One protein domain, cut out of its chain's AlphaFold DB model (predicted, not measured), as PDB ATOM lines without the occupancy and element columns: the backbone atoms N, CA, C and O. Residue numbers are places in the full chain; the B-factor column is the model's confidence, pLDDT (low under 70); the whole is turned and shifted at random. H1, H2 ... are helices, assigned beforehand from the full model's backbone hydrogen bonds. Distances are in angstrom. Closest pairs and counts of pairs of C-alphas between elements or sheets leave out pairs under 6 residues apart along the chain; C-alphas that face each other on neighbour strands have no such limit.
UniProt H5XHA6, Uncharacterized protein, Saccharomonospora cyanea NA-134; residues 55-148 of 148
ATOM      1  N   HIS A  55     234.256 287.889 241.986       61.75
ATOM      2  CA  HIS A  55     234.648 287.475 240.633       61.75
ATOM      3  C   HIS A  55     235.933 288.165 240.151       61.75
ATOM      4  O   HIS A  55     236.725 287.538 239.454       61.75
ATOM      5  N   TYR A  56     236.180 289.415 240.552       60.44
ATOM      6  CA  TYR A  56     237.359 290.169 240.114       60.44
ATOM      7  C   TYR A  56     238.663 289.711 240.770       60.44
ATOM      8  O   TYR A  56     239.722 290.156 240.350       60.44
ATOM      9  N   VAL A  57     238.613 288.839 241.783       61.41
ATOM     10  CA  VAL A  57     239.824 288.317 242.441       61.41
ATOM     11  C   VAL A  57     240.034 286.841 242.126       61.41
ATOM     12  O   VAL A  57     241.159 286.418 241.871       61.41
ATOM     13  N   THR A  58     238.963 286.047 242.085       61.59
ATOM     14  CA  THR A  58     239.077 284.603 241.841       61.59
ATOM     15  C   THR A  58     239.419 284.269 240.395       61.59
ATOM     16  O   THR A  58     240.247 283.395 240.163       61.59
ATOM     17  N   TRP A  59     238.831 284.965 239.417       67.38
ATOM     18  CA  TRP A  59     239.087 284.679 238.002       67.38
ATOM     19  C   TRP A  59     240.514 285.026 237.559       67.38
ATOM     20  O   TRP A  59     241.117 284.198 236.877       67.38
ATOM     21  N   PRO A  60     241.103 286.166 237.973       65.56
ATOM     22  CA  PRO A  60     242.504 286.443 237.677       65.56
ATOM     23  C   PRO A  60     243.463 285.423 238.283       65.56
ATOM     24  O   PRO A  60     244.419 285.053 237.616       65.56
ATOM     25  N   ALA A  61     243.206 284.921 239.496       64.50
ATOM     26  CA  ALA A  61     244.061 283.897 240.098       64.50
ATOM     27  C   ALA A  61     243.994 282.566 239.338       64.50
ATOM     28  O   ALA A  61     245.036 282.007 239.015       64.50
ATOM     29  N   VAL A  62     242.790 282.111 238.967       66.12
ATOM     30  CA  VAL A  62     242.620 280.910 238.126       66.12
ATOM     31  C   VAL A  62     243.306 281.095 236.771       66.12
ATOM     32  O   VAL A  62     244.014 280.200 236.313       66.12
ATOM     33  N   GLY A  63     243.148 282.270 236.154       68.50
ATOM     34  CA  GLY A  63     243.828 282.616 234.908       68.50
ATOM     35  C   GLY A  63     245.349 282.595 235.046       68.50
ATOM     36  O   GLY A  63     246.024 282.036 234.188       68.50
ATOM     37  N   LEU A  64     245.891 283.138 236.138       68.81
ATOM     38  CA  LEU A  64     247.332 283.170 236.380       68.81
ATOM     39  C   LEU A  64     247.897 281.763 236.590       68.81
ATOM     40  O   LEU A  64     248.963 281.455 236.060       68.81
ATOM     41  N   THR A  65     247.185 280.894 237.312       65.12
ATOM     42  CA  THR A  65     247.607 279.501 237.494       65.12
ATOM     43  C   THR A  65     247.605 278.747 236.172       65.12
ATOM     44  O   THR A  65     248.614 278.135 235.841       65.12
ATOM     45  N   ALA A  66     246.534 278.852 235.379       69.94
ATOM     46  CA  ALA A  66     246.465 278.204 234.068       69.94
ATOM     47  C   ALA A  66     247.572 278.707 233.127       69.94
ATOM     48  O   ALA A  66     248.206 277.928 232.422       69.94
ATOM     49  N   LEU A  67     247.851 280.013 233.146       72.00
ATOM     50  CA  LEU A  67     248.905 280.612 232.329       72.00
ATOM     51  C   LEU A  67     250.299 280.163 232.789       72.00
ATOM     52  O   LEU A  67     251.164 279.914 231.956       72.00
ATOM     53  N   THR A  68     250.493 279.982 234.097       60.31
ATOM     54  CA  THR A  68     251.737 279.440 234.665       60.31
ATOM     55  C   THR A  68     251.926 277.972 234.292       60.31
ATOM     56  O   THR A  68     253.035 277.568 233.954       60.31
ATOM     57  N   GLU A  69     250.861 277.173 234.287       64.38
ATOM     58  CA  GLU A  69     250.895 275.762 233.889       64.38
ATOM     59  C   GLU A  69     251.228 275.596 232.396       64.38
ATOM     60  O   GLU A  69     252.108 274.820 232.028       64.38
ATOM     61  N   VAL A  70     250.607 276.403 231.527       68.44
ATOM     62  CA  VAL A  70     250.950 276.439 230.096       68.44
ATOM     63  C   VAL A  70     252.392 276.909 229.896       68.44
ATOM     64  O   VAL A  70     253.139 276.299 229.132       68.44
ATOM     65  N   TYR A  71     252.802 277.969 230.595       63.34
ATOM     66  CA  TYR A  71     254.149 278.517 230.469       63.34
ATOM     67  C   TYR A  71     255.214 277.518 230.910       63.34
ATOM     68  O   TYR A  71     256.175 277.314 230.189       63.34
ATOM     69  N   THR A  72     255.049 276.851 232.047       57.56
ATOM     70  CA  THR A  72     256.006 275.843 232.539       57.56
ATOM     71  C   THR A  72     256.067 274.590 231.675       57.56
ATOM     72  O   THR A  72     257.154 274.035 231.511       57.56
ATOM     73  N   GLY A  73     254.954 274.180 231.060       59.09
ATOM     74  CA  GLY A  73     254.957 273.133 230.037       59.09
ATOM     75  C   GLY A  73     255.836 273.480 228.827       59.09
ATOM     76  O   GLY A  73     256.445 272.590 228.240       59.09
ATOM     77  N   ILE A  74     255.949 274.771 228.494       58.91
ATOM     78  CA  ILE A  74     256.743 275.283 227.363       58.91
ATOM     79  C   ILE A  74     258.177 275.654 227.794       58.91
ATOM     80  O   ILE A  74     259.134 275.396 227.069       58.91
ATOM     81  N   ALA A  75     258.344 276.237 228.982       54.34
ATOM     82  CA  ALA A  75     259.587 276.826 229.485       54.34
ATOM     83  C   ALA A  75     260.535 275.815 230.140       54.34
ATOM     84  O   ALA A  75     261.705 276.137 230.355       54.34
ATOM     85  N   ARG A  76     260.070 274.580 230.397       52.91
ATOM     86  CA  ARG A  76     260.862 273.468 230.961       52.91
ATOM     87  C   ARG A  76     262.171 273.179 230.216       52.91
ATOM     88  O   ARG A  76     263.008 272.459 230.742       52.91
ATOM     89  N   ILE A  77     262.332 273.709 229.006       51.06
ATOM     90  CA  ILE A  77     263.456 273.423 228.115       51.06
ATOM     91  C   ILE A  77     264.533 274.530 228.141       51.06
ATOM     92  O   ILE A  77     265.636 274.274 227.671       51.06
ATOM     93  N   ALA A  78     264.284 275.732 228.692       50.97
ATOM     94  CA  ALA A  78     265.217 276.859 228.495       50.97
ATOM     95  C   ALA A  78     265.536 277.754 229.710       50.97
ATOM     96  O   ALA A  78     266.615 278.338 229.716       50.97
ATOM     97  N   ASP A  79     264.662 277.903 230.717       68.69
ATOM     98  CA  ASP A  79     264.905 278.897 231.783       68.69
ATOM     99  C   ASP A  79     264.178 278.572 233.105       68.69
ATOM    100  O   ASP A  79     263.049 279.007 233.354       68.69
ATOM    101  N   TYR A  80     264.834 277.802 233.981       67.81
ATOM    102  CA  TYR A  80     264.285 277.403 235.286       67.81
ATOM    103  C   TYR A  80     264.029 278.598 236.223       67.81
ATOM    104  O   TYR A  80     263.139 278.531 237.073       67.81
ATOM    105  N   GLN A  81     264.747 279.716 236.059       73.81
ATOM    106  CA  GLN A  81     264.582 280.898 236.912       73.81
ATOM    107  C   GLN A  81     263.220 281.550 236.671       73.81
ATOM    108  O   GLN A  81     262.492 281.865 237.617       73.81
ATOM    109  N   SER A  82     262.834 281.683 235.399       70.88
ATOM    110  CA  SER A  82     261.519 282.203 235.007       70.88
ATOM    111  C   SER A  82     260.364 281.335 235.531       70.88
ATOM    112  O   SER A  82     259.349 281.859 236.001       70.88
ATOM    113  N   VAL A  83     260.548 280.010 235.532       71.81
ATOM    114  CA  VAL A  83     259.588 279.026 236.048       71.81
ATOM    115  C   VAL A  83     259.375 279.203 237.552       71.81
ATOM    116  O   VAL A  83     258.229 279.273 237.998       71.81
ATOM    117  N   ILE A  84     260.457 279.343 238.325       78.44
ATOM    118  CA  ILE A  84     260.387 279.560 239.779       78.44
ATOM    119  C   ILE A  84     259.676 280.883 240.095       78.44
ATOM    120  O   ILE A  84     258.774 280.908 240.935       78.44
ATOM    121  N   VAL A  85     260.028 281.975 239.406       76.75
ATOM    122  CA  VAL A  85     259.418 283.298 239.636       76.75
ATOM    123  C   VAL A  85     257.915 283.278 239.346       76.75
ATOM    124  O   VAL A  85     257.120 283.767 240.154       76.75
ATOM    125  N   LEU A  86     257.499 282.682 238.226       74.38
ATOM    126  CA  LEU A  86     256.080 282.581 237.879       74.38
ATOM    127  C   LEU A  86     255.313 281.658 238.827       74.38
ATOM    128  O   LEU A  86     254.210 282.009 239.247       74.38
ATOM    129  N   ALA A  87     255.901 280.531 239.236       76.69
ATOM    130  CA  ALA A  87     255.300 279.650 240.236       76.69
ATOM    131  C   ALA A  87     255.104 280.365 241.585       76.69
ATOM    132  O   ALA A  87     254.070 280.199 242.240       76.69
ATOM    133  N   PHE A  88     256.043 281.230 241.978       78.50
ATOM    134  CA  PHE A  88     255.926 282.037 243.192       78.50
ATOM    135  C   PHE A  88     254.775 283.051 243.100       78.50
ATOM    136  O   PHE A  88     253.951 283.153 244.015       78.50
ATOM    137  N   LEU A  89     254.662 283.753 241.968       77.44
ATOM    138  CA  LEU A  89     253.555 284.680 241.704       77.44
ATOM    139  C   LEU A  89     252.199 283.958 241.676       77.44
ATOM    140  O   LEU A  89     251.236 284.436 242.282       77.44
ATOM    141  N   ALA A  90     252.130 282.785 241.044       77.31
ATOM    142  CA  ALA A  90     250.937 281.944 241.031       77.31
ATOM    143  C   ALA A  90     250.545 281.487 242.437       77.31
ATOM    144  O   ALA A  90     249.365 281.534 242.788       77.31
ATOM    145  N   THR A  91     251.516 281.121 243.274       80.44
ATOM    146  CA  THR A  91     251.272 280.738 244.670       80.44
ATOM    147  C   THR A  91     250.681 281.909 245.461       80.44
ATOM    148  O   THR A  91     249.634 281.764 246.093       80.44
ATOM    149  N   ALA A  92     251.281 283.102 245.365       76.88
ATOM    150  CA  ALA A  92     250.785 284.304 246.043       76.88
ATOM    151  C   ALA A  92     249.370 284.708 245.581       76.88
ATOM    152  O   ALA A  92     248.503 285.040 246.402       76.88
ATOM    153  N   ALA A  93     249.102 284.632 244.273       73.88
ATOM    154  CA  ALA A  93     247.776 284.883 243.712       73.88
ATOM    155  C   ALA A  93     246.740 283.860 244.214       73.88
ATOM    156  O   ALA A  93     245.636 284.245 244.606       73.88
ATOM    157  N   SER A  94     247.114 282.579 244.281       78.62
ATOM    158  CA  SER A  94     246.250 281.492 244.762       78.62
ATOM    159  C   SER A  94     245.890 281.656 246.242       78.62
ATOM    160  O   SER A  94     244.720 281.533 246.609       78.62
ATOM    161  N   ILE A  95     246.858 282.030 247.091       81.81
ATOM    162  CA  ILE A  95     246.619 282.344 248.513       81.81
ATOM    163  C   ILE A  95     245.646 283.522 248.649       81.81
ATOM    164  O   ILE A  95     244.696 283.467 249.435       81.81
ATOM    165  N   THR A  96     245.841 284.576 247.854       74.88
ATOM    166  CA  THR A  96     244.976 285.766 247.878       74.88
ATOM    167  C   THR A  96     243.548 285.422 247.442       74.88
ATOM    168  O   THR A  96     242.578 285.815 248.098       74.88
ATOM    169  N   ALA A  97     243.394 284.631 246.378       70.69
ATOM    170  CA  ALA A  97     242.092 284.163 245.912       70.69
ATOM    171  C   ALA A  97     241.406 283.221 246.906       70.69
ATOM    172  O   ALA A  97     240.182 283.294 247.063       70.69
ATOM    173  N   LEU A  98     242.169 282.387 247.616       78.62
ATOM    174  CA  LEU A  98     241.649 281.546 248.689       78.62
ATOM    175  C   LEU A  98     241.129 282.403 249.848       78.62
ATOM    176  O   LEU A  98     239.988 282.217 250.274       78.62
ATOM    177  N   ALA A  99     241.899 283.397 250.299       77.94
ATOM    178  CA  ALA A  99     241.490 284.311 251.369       77.94
ATOM    179  C   ALA A  99     240.189 285.062 251.025       77.94
ATOM    180  O   ALA A  99     239.271 285.155 251.850       77.94
ATOM    181  N   VAL A 100     240.063 285.544 249.785       74.50
ATOM    182  CA  VAL A 100     238.840 286.209 249.310       74.50
ATOM    183  C   VAL A 100     237.671 285.230 249.183       74.50
ATOM    184  O   VAL A 100     236.556 285.558 249.598       74.50
ATOM    185  N   SER A 101     237.910 284.018 248.681       74.31
ATOM    186  CA  SER A 101     236.880 282.977 248.536       74.31
ATOM    187  C   SER A 101     236.319 282.515 249.879       74.31
ATOM    188  O   SER A 101     235.101 282.390 250.027       74.31
ATOM    189  N   VAL A 102     237.186 282.330 250.879       78.88
ATOM    190  CA  VAL A 102     236.792 281.983 252.253       78.88
ATOM    191  C   VAL A 102     235.942 283.098 252.857       78.88
ATOM    192  O   VAL A 102     234.874 282.829 253.412       78.88
ATOM    193  N   ARG A 103     236.344 284.364 252.681       78.06
ATOM    194  CA  ARG A 103     235.561 285.518 253.151       78.06
ATOM    195  C   ARG A 103     234.189 285.605 252.477       78.06
ATOM    196  O   ARG A 103     233.214 285.974 253.130       78.06
ATOM    197  N   ALA A 104     234.105 285.261 251.194       73.50
ATOM    198  CA  ALA A 104     232.858 285.255 250.439       73.50
ATOM    199  C   ALA A 104     231.978 284.015 250.706       73.50
ATOM    200  O   ALA A 104     230.828 283.993 250.271       73.50
ATOM    201  N   ARG A 105     232.484 283.007 251.438       79.12
ATOM    202  CA  ARG A 105     231.801 281.735 251.753       79.12
ATOM    203  C   ARG A 105     231.278 280.989 250.516       79.12
ATOM    204  O   ARG A 105     230.294 280.255 250.593       79.12
ATOM    205  N   HIS A 106     231.942 281.150 249.374       74.50
ATOM    206  CA  HIS A 106     231.597 280.438 248.148       74.50
ATOM    207  C   HIS A 106     232.379 279.126 248.066       74.50
ATOM    208  O   HIS A 106     233.532 279.106 247.648       74.50
ATOM    209  N   ALA A 107     231.742 278.016 248.449       74.06
ATOM    210  CA  ALA A 107     232.374 276.693 248.491       74.06
ATOM    211  C   ALA A 107     233.061 276.305 247.167       74.06
ATOM    212  O   ALA A 107     234.181 275.809 247.174       74.06
ATOM    213  N   VAL A 108     232.429 276.605 246.029       74.31
ATOM    214  CA  VAL A 108     232.979 276.295 244.700       74.31
ATOM    215  C   VAL A 108     234.276 277.063 244.434       74.31
ATOM    216  O   VAL A 108     235.258 276.469 244.002       74.31
ATOM    217  N   THR A 109     234.327 278.364 244.734       73.81
ATOM    218  CA  THR A 109     235.538 279.163 244.482       73.81
ATOM    219  C   THR A 109     236.667 278.811 245.446       73.81
ATOM    220  O   THR A 109     237.829 278.906 245.068       73.81
ATOM    221  N   ILE A 110     236.340 278.344 246.656       78.25
ATOM    222  CA  ILE A 110     237.320 277.790 247.598       78.25
ATOM    223  C   ILE A 110     237.976 276.540 247.001       78.25
ATOM    224  O   ILE A 110     239.200 276.463 246.994       78.25
ATOM    225  N   VAL A 111     237.196 275.597 246.456       79.25
ATOM    226  CA  VAL A 111     237.747 274.377 245.834       79.25
ATOM    227  C   VAL A 111     238.686 274.727 244.679       79.25
ATOM    228  O   VAL A 111     239.808 274.230 244.641       79.25
ATOM    229  N   PHE A 112     238.277 275.630 243.782       74.94
ATOM    230  CA  PHE A 112     239.145 276.075 242.686       74.94
ATOM    231  C   PHE A 112     240.411 276.778 243.179       74.94
ATOM    232  O   PHE A 112     241.483 276.521 242.641       74.94
ATOM    233  N   ALA A 113     240.318 277.617 244.214       74.50
ATOM    234  CA  ALA A 113     241.483 278.280 244.795       74.50
ATOM    235  C   ALA A 113     242.455 277.285 245.455       74.50
ATOM    236  O   ALA A 113     243.666 277.450 245.340       74.50
ATOM    237  N   VAL A 114     241.948 276.229 246.102       84.19
ATOM    238  CA  VAL A 114     242.785 275.159 246.674       84.19
ATOM    239  C   VAL A 114     243.478 274.356 245.574       84.19
ATOM    240  O   VAL A 114     244.680 274.131 245.662       84.19
ATOM    241  N   LEU A 115     242.757 273.954 244.524       81.56
ATOM    242  CA  LEU A 115     243.352 273.235 243.389       81.56
ATOM    243  C   LEU A 115     244.424 274.078 242.687       81.56
ATOM    244  O   LEU A 115     245.507 273.583 242.389       81.56
ATOM    245  N   SER A 116     244.136 275.364 242.491       75.94
ATOM    246  CA  SER A 116     245.064 276.349 241.933       75.94
ATOM    247  C   SER A 116     246.327 276.499 242.794       75.94
ATOM    248  O   SER A 116     247.440 276.481 242.264       75.94
ATOM    249  N   LEU A 117     246.179 276.523 244.124       82.19
ATOM    250  CA  LEU A 117     247.305 276.545 245.055       82.19
ATOM    251  C   LEU A 117     248.149 275.263 244.982       82.19
ATOM    252  O   LEU A 117     249.374 275.346 244.949       82.19
ATOM    253  N   LEU A 118     247.518 274.085 244.938       86.31
ATOM    254  CA  LEU A 118     248.227 272.806 244.824       86.31
ATOM    255  C   LEU A 118     249.035 272.722 243.524       86.31
ATOM    256  O   LEU A 118     250.192 272.309 243.553       86.31
ATOM    257  N   ALA A 119     248.453 273.163 242.406       79.62
ATOM    258  CA  ALA A 119     249.152 273.234 241.128       79.62
ATOM    259  C   ALA A 119     250.361 274.182 241.204       79.62
ATOM    260  O   ALA A 119     251.459 273.807 240.799       79.62
ATOM    261  N   ALA A 120     250.193 275.375 241.784       77.94
ATOM    262  CA  ALA A 120     251.282 276.340 241.946       77.94
ATOM    263  C   ALA A 120     252.438 275.798 242.813       77.94
ATOM    264  O   ALA A 120     253.604 275.994 242.473       77.94
ATOM    265  N   LEU A 121     252.129 275.066 243.888       84.88
ATOM    266  CA  LEU A 121     253.138 274.417 244.734       84.88
ATOM    267  C   LEU A 121     253.875 273.290 244.003       84.88
ATOM    268  O   LEU A 121     255.094 273.181 244.123       84.88
ATOM    269  N   TYR A 122     253.156 272.474 243.230       83.50
ATOM    270  CA  TYR A 122     253.771 271.442 242.396       83.50
ATOM    271  C   TYR A 122     254.734 272.057 241.371       83.50
ATOM    272  O   TYR A 122     255.879 271.625 241.257       83.50
ATOM    273  N   LEU A 123     254.297 273.119 240.691       77.62
ATOM    274  CA  LEU A 123     255.108 273.886 239.744       77.62
ATOM    275  C   LEU A 123     256.385 274.420 240.387       77.62
ATOM    276  O   LEU A 123     257.472 274.258 239.832       77.62
ATOM    277  N   LEU A 124     256.266 274.990 241.586       81.94
ATOM    278  CA  LEU A 124     257.409 275.482 242.343       81.94
ATOM    279  C   LEU A 124     258.399 274.350 242.659       81.94
ATOM    280  O   LEU A 124     259.595 274.512 242.434       81.94
ATOM    281  N   GLY A 125     257.903 273.187 243.093       83.25
ATOM    282  CA  GLY A 125     258.727 271.998 243.329       83.25
ATOM    283  C   GLY A 125     259.472 271.538 242.074       83.25
ATOM    284  O   GLY A 125     260.676 271.310 242.125       83.25
ATOM    285  N   THR A 126     258.792 271.487 240.924       82.62
ATOM    286  CA  THR A 126     259.445 271.126 239.654       82.62
ATOM    287  C   THR A 126     260.482 272.150 239.192       82.62
ATOM    288  O   THR A 126     261.456 271.775 238.547       82.62
ATOM    289  N   GLY A 127     260.294 273.434 239.517       79.44
ATOM    290  CA  GLY A 127     261.283 274.475 239.244       79.44
ATOM    291  C   GLY A 127     262.554 274.296 240.075       79.44
ATOM    292  O   GLY A 127     263.651 274.449 239.543       79.44
ATOM    293  N   TYR A 128     262.415 273.924 241.351       82.81
ATOM    294  CA  TYR A 128     263.556 273.634 242.222       82.81
ATOM    295  C   TYR A 128     264.325 272.376 241.804       82.81
ATOM    296  O   TYR A 128     265.548 272.420 241.759       82.81
ATOM    297  N   ASP A 129     263.634 271.298 241.431       83.69
ATOM    298  CA  ASP A 129     264.279 270.075 240.924       83.69
ATOM    299  C   ASP A 129     265.092 270.355 239.642       83.69
ATOM    300  O   ASP A 129     266.244 269.948 239.506       83.69
ATOM    301  N   ALA A 130     264.543 271.167 238.730       79.12
ATOM    302  CA  ALA A 130     265.268 271.605 237.536       79.12
ATOM    303  C   ALA A 130     266.508 272.463 237.867       79.12
ATOM    304  O   ALA A 130     267.531 272.356 237.188       79.12
ATOM    305  N   MET A 131     266.436 273.304 238.905       83.12
ATOM    306  CA  MET A 131     267.580 274.086 239.383       83.12
ATOM    307  C   MET A 131     268.678 273.181 239.954       83.12
ATOM    308  O   MET A 131     269.847 273.389 239.633       83.12
ATOM    309  N   GLU A 132     268.319 272.190 240.769       84.75
ATOM    310  CA  GLU A 132     269.275 271.258 241.378       84.75
ATOM    311  C   GLU A 132     270.017 270.446 240.308       84.75
ATOM    312  O   GLU A 132     271.245 270.362 240.332       84.75
ATOM    313  N   GLN A 133     269.297 269.949 239.299       83.31
ATOM    314  CA  GLN A 133     269.901 269.251 238.159       83.31
ATOM    315  C   GLN A 133     270.851 270.155 237.363       83.31
ATOM    316  O   GLN A 133     271.946 269.729 236.996       83.31
ATOM    317  N   TYR A 134     270.471 271.414 237.121       81.00
ATOM    318  CA  TYR A 134     271.340 272.373 236.436       81.00
ATOM    319  C   TYR A 134     272.616 272.668 237.237       81.00
ATOM    320  O   TYR A 134     273.703 272.706 236.663       81.00
ATOM    321  N   GLN A 135     272.500 272.859 238.554       84.88
ATOM    322  CA  GLN A 135     273.650 273.105 239.428       84.88
ATOM    323  C   GLN A 135     274.595 271.906 239.475       84.88
ATOM    324  O   GLN A 135     275.797 272.096 239.340       84.88
ATOM    325  N   HIS A 136     274.061 270.686 239.574       84.44
ATOM    326  CA  HIS A 136     274.877 269.474 239.546       84.44
ATOM    327  C   HIS A 136     275.703 269.373 238.256       84.44
ATOM    328  O   HIS A 136     276.903 269.116 238.307       84.44
ATOM    329  N   ILE A 137     275.078 269.603 237.096       83.56
ATOM    330  CA  ILE A 137     275.772 269.557 235.798       83.56
ATOM    331  C   ILE A 137     276.845 270.649 235.716       83.56
ATOM    332  O   ILE A 137     277.944 270.404 235.216       83.56
ATOM    333  N   LEU A 138     276.540 271.857 236.201       86.25
ATOM    334  CA  LEU A 138     277.486 272.968 236.191       86.25
ATOM    335  C   LEU A 138     278.705 272.680 237.079       86.25
ATOM    336  O   LEU A 138     279.831 272.890 236.633       86.25
ATOM    337  N   ASP A 139     278.486 272.171 238.292       88.75
ATOM    338  CA  ASP A 139     279.552 271.824 239.237       88.75
ATOM    339  C   ASP A 139     280.444 270.700 238.695       88.75
ATOM    340  O   ASP A 139     281.668 270.771 238.810       88.75
ATOM    341  N   GLU A 140     279.853 269.689 238.056       87.06
ATOM    342  CA  GLU A 140     280.592 268.592 237.423       87.06
ATOM    343  C   GLU A 140     281.446 269.095 236.247       87.06
ATOM    344  O   GLU A 140     282.633 268.783 236.167       87.06
ATOM    345  N   THR A 141     280.892 269.978 235.410       84.38
ATOM    346  CA  THR A 141     281.618 270.589 234.279       84.38
ATOM    347  C   THR A 141     282.769 271.483 234.751       84.38
ATOM    348  O   THR A 141     283.856 271.467 234.172       84.38
ATOM    349  N   LEU A 142     282.544 272.285 235.795       85.12
ATOM    350  CA  LEU A 142     283.576 273.152 236.369       85.12
ATOM    351  C   LEU A 142     284.710 272.338 236.984       85.12
ATOM    352  O   LEU A 142     285.871 272.699 236.817       85.12
ATOM    353  N   ARG A 143     284.379 271.234 237.656       84.00
ATOM    354  CA  ARG A 143     285.365 270.323 238.231       84.00
ATOM    355  C   ARG A 143     286.208 269.639 237.159       84.00
ATOM    356  O   ARG A 143     287.419 269.570 237.322       84.00
ATOM    357  N   GLU A 144     285.593 269.181 236.068       81.81
ATOM    358  CA  GLU A 144     286.347 268.644 234.930       81.81
ATOM    359  C   GLU A 144     287.303 269.689 234.347       81.81
ATOM    360  O   GLU A 144     288.443 269.353 234.049       81.81
ATOM    361  N   LEU A 145     286.882 270.955 234.223       81.19
ATOM    362  CA  LEU A 145     287.747 272.031 233.729       81.19
ATOM    363  C   LEU A 145     288.941 272.339 234.644       81.19
ATOM    364  O   LEU A 145     289.988 272.717 234.131       81.19
ATOM    365  N   ASP A 146     288.774 272.231 235.963       83.00
ATOM    366  CA  ASP A 146     289.823 272.526 236.955       83.00
ATOM    367  C   ASP A 146     290.869 271.393 237.049       83.00
ATOM    368  O   ASP A 146     292.008 271.623 237.457       83.00
ATOM    369  N   ASP A 147     290.494 270.172 236.647       77.50
ATOM    370  CA  ASP A 147     291.369 268.992 236.598       77.50
ATOM    371  C   ASP A 147     292.214 268.901 235.294       77.50
ATOM    372  O   ASP A 147     293.066 268.011 235.185       77.50
ATOM    373  N   PHE A 148     292.008 269.802 234.317       63.25
ATOM    374  CA  PHE A 148     292.761 269.902 233.046       63.25
ATOM    375  C   PHE A 148     293.882 270.954 233.079       63.25
ATOM    376  O   PHE A 148     294.958 270.665 232.498       63.25
TER     377      PHE A 148
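What this domain is: This is residues 55 to 148 of the 148 residues of an uncharacterized protein of Saccharomonospora cyanea NA-134 (UniProt H5XHA6). Three helices stand side by side as an up-and-down bundle, each running against the one before, and the longest, H3, runs on past the others, with residues 135 to 148 sticking out as an arm. The printed part has 94 residues, with H1, H2 and H3 in that order and no named strand: all helix. It is loose, with a radius of gyration of the C-alphas of 17.3 A, spanning 65 by 19 by 14 A.

Where its parts are: Find C-alpha 107 at (232.374, 276.693, 248.491); from there H3, residues 107 to 146, runs 58.7 A to C-alpha 146 at (289.823, 272.526, 236.955). H2, residues 80 to 104, measures 35.8 A, and H1, residues 55 to 75, 29.3 A.

How they stand to each other: H3 and H2 touch as a helical hairpin, opposite ways at a shallow tilt of 18 degrees; look at their closest C-alphas, Ser 94 and Leu 117, 5.1 A apart. H1 and H2 are another hairpin, at 21 degrees, closest at C-alphas 58 and 97, 5.1 A. H3 touches H1 with residues 109 to 123 alone, the same way at 29 degrees, closest at C-alphas 65 and 116, 6.0 A. Every O i to N i+4 pair is within hydrogen-bond range in H2 and H3, and 16 of 17 in H1.

The domain as a whole: The farthest C-alphas, Arg 105 and Phe 148, are 64.9 A apart. Both links are tight and the printed part has no cut. The model's pLDDT is under 70 at residues 55 to 66, 68 to 80 and 148.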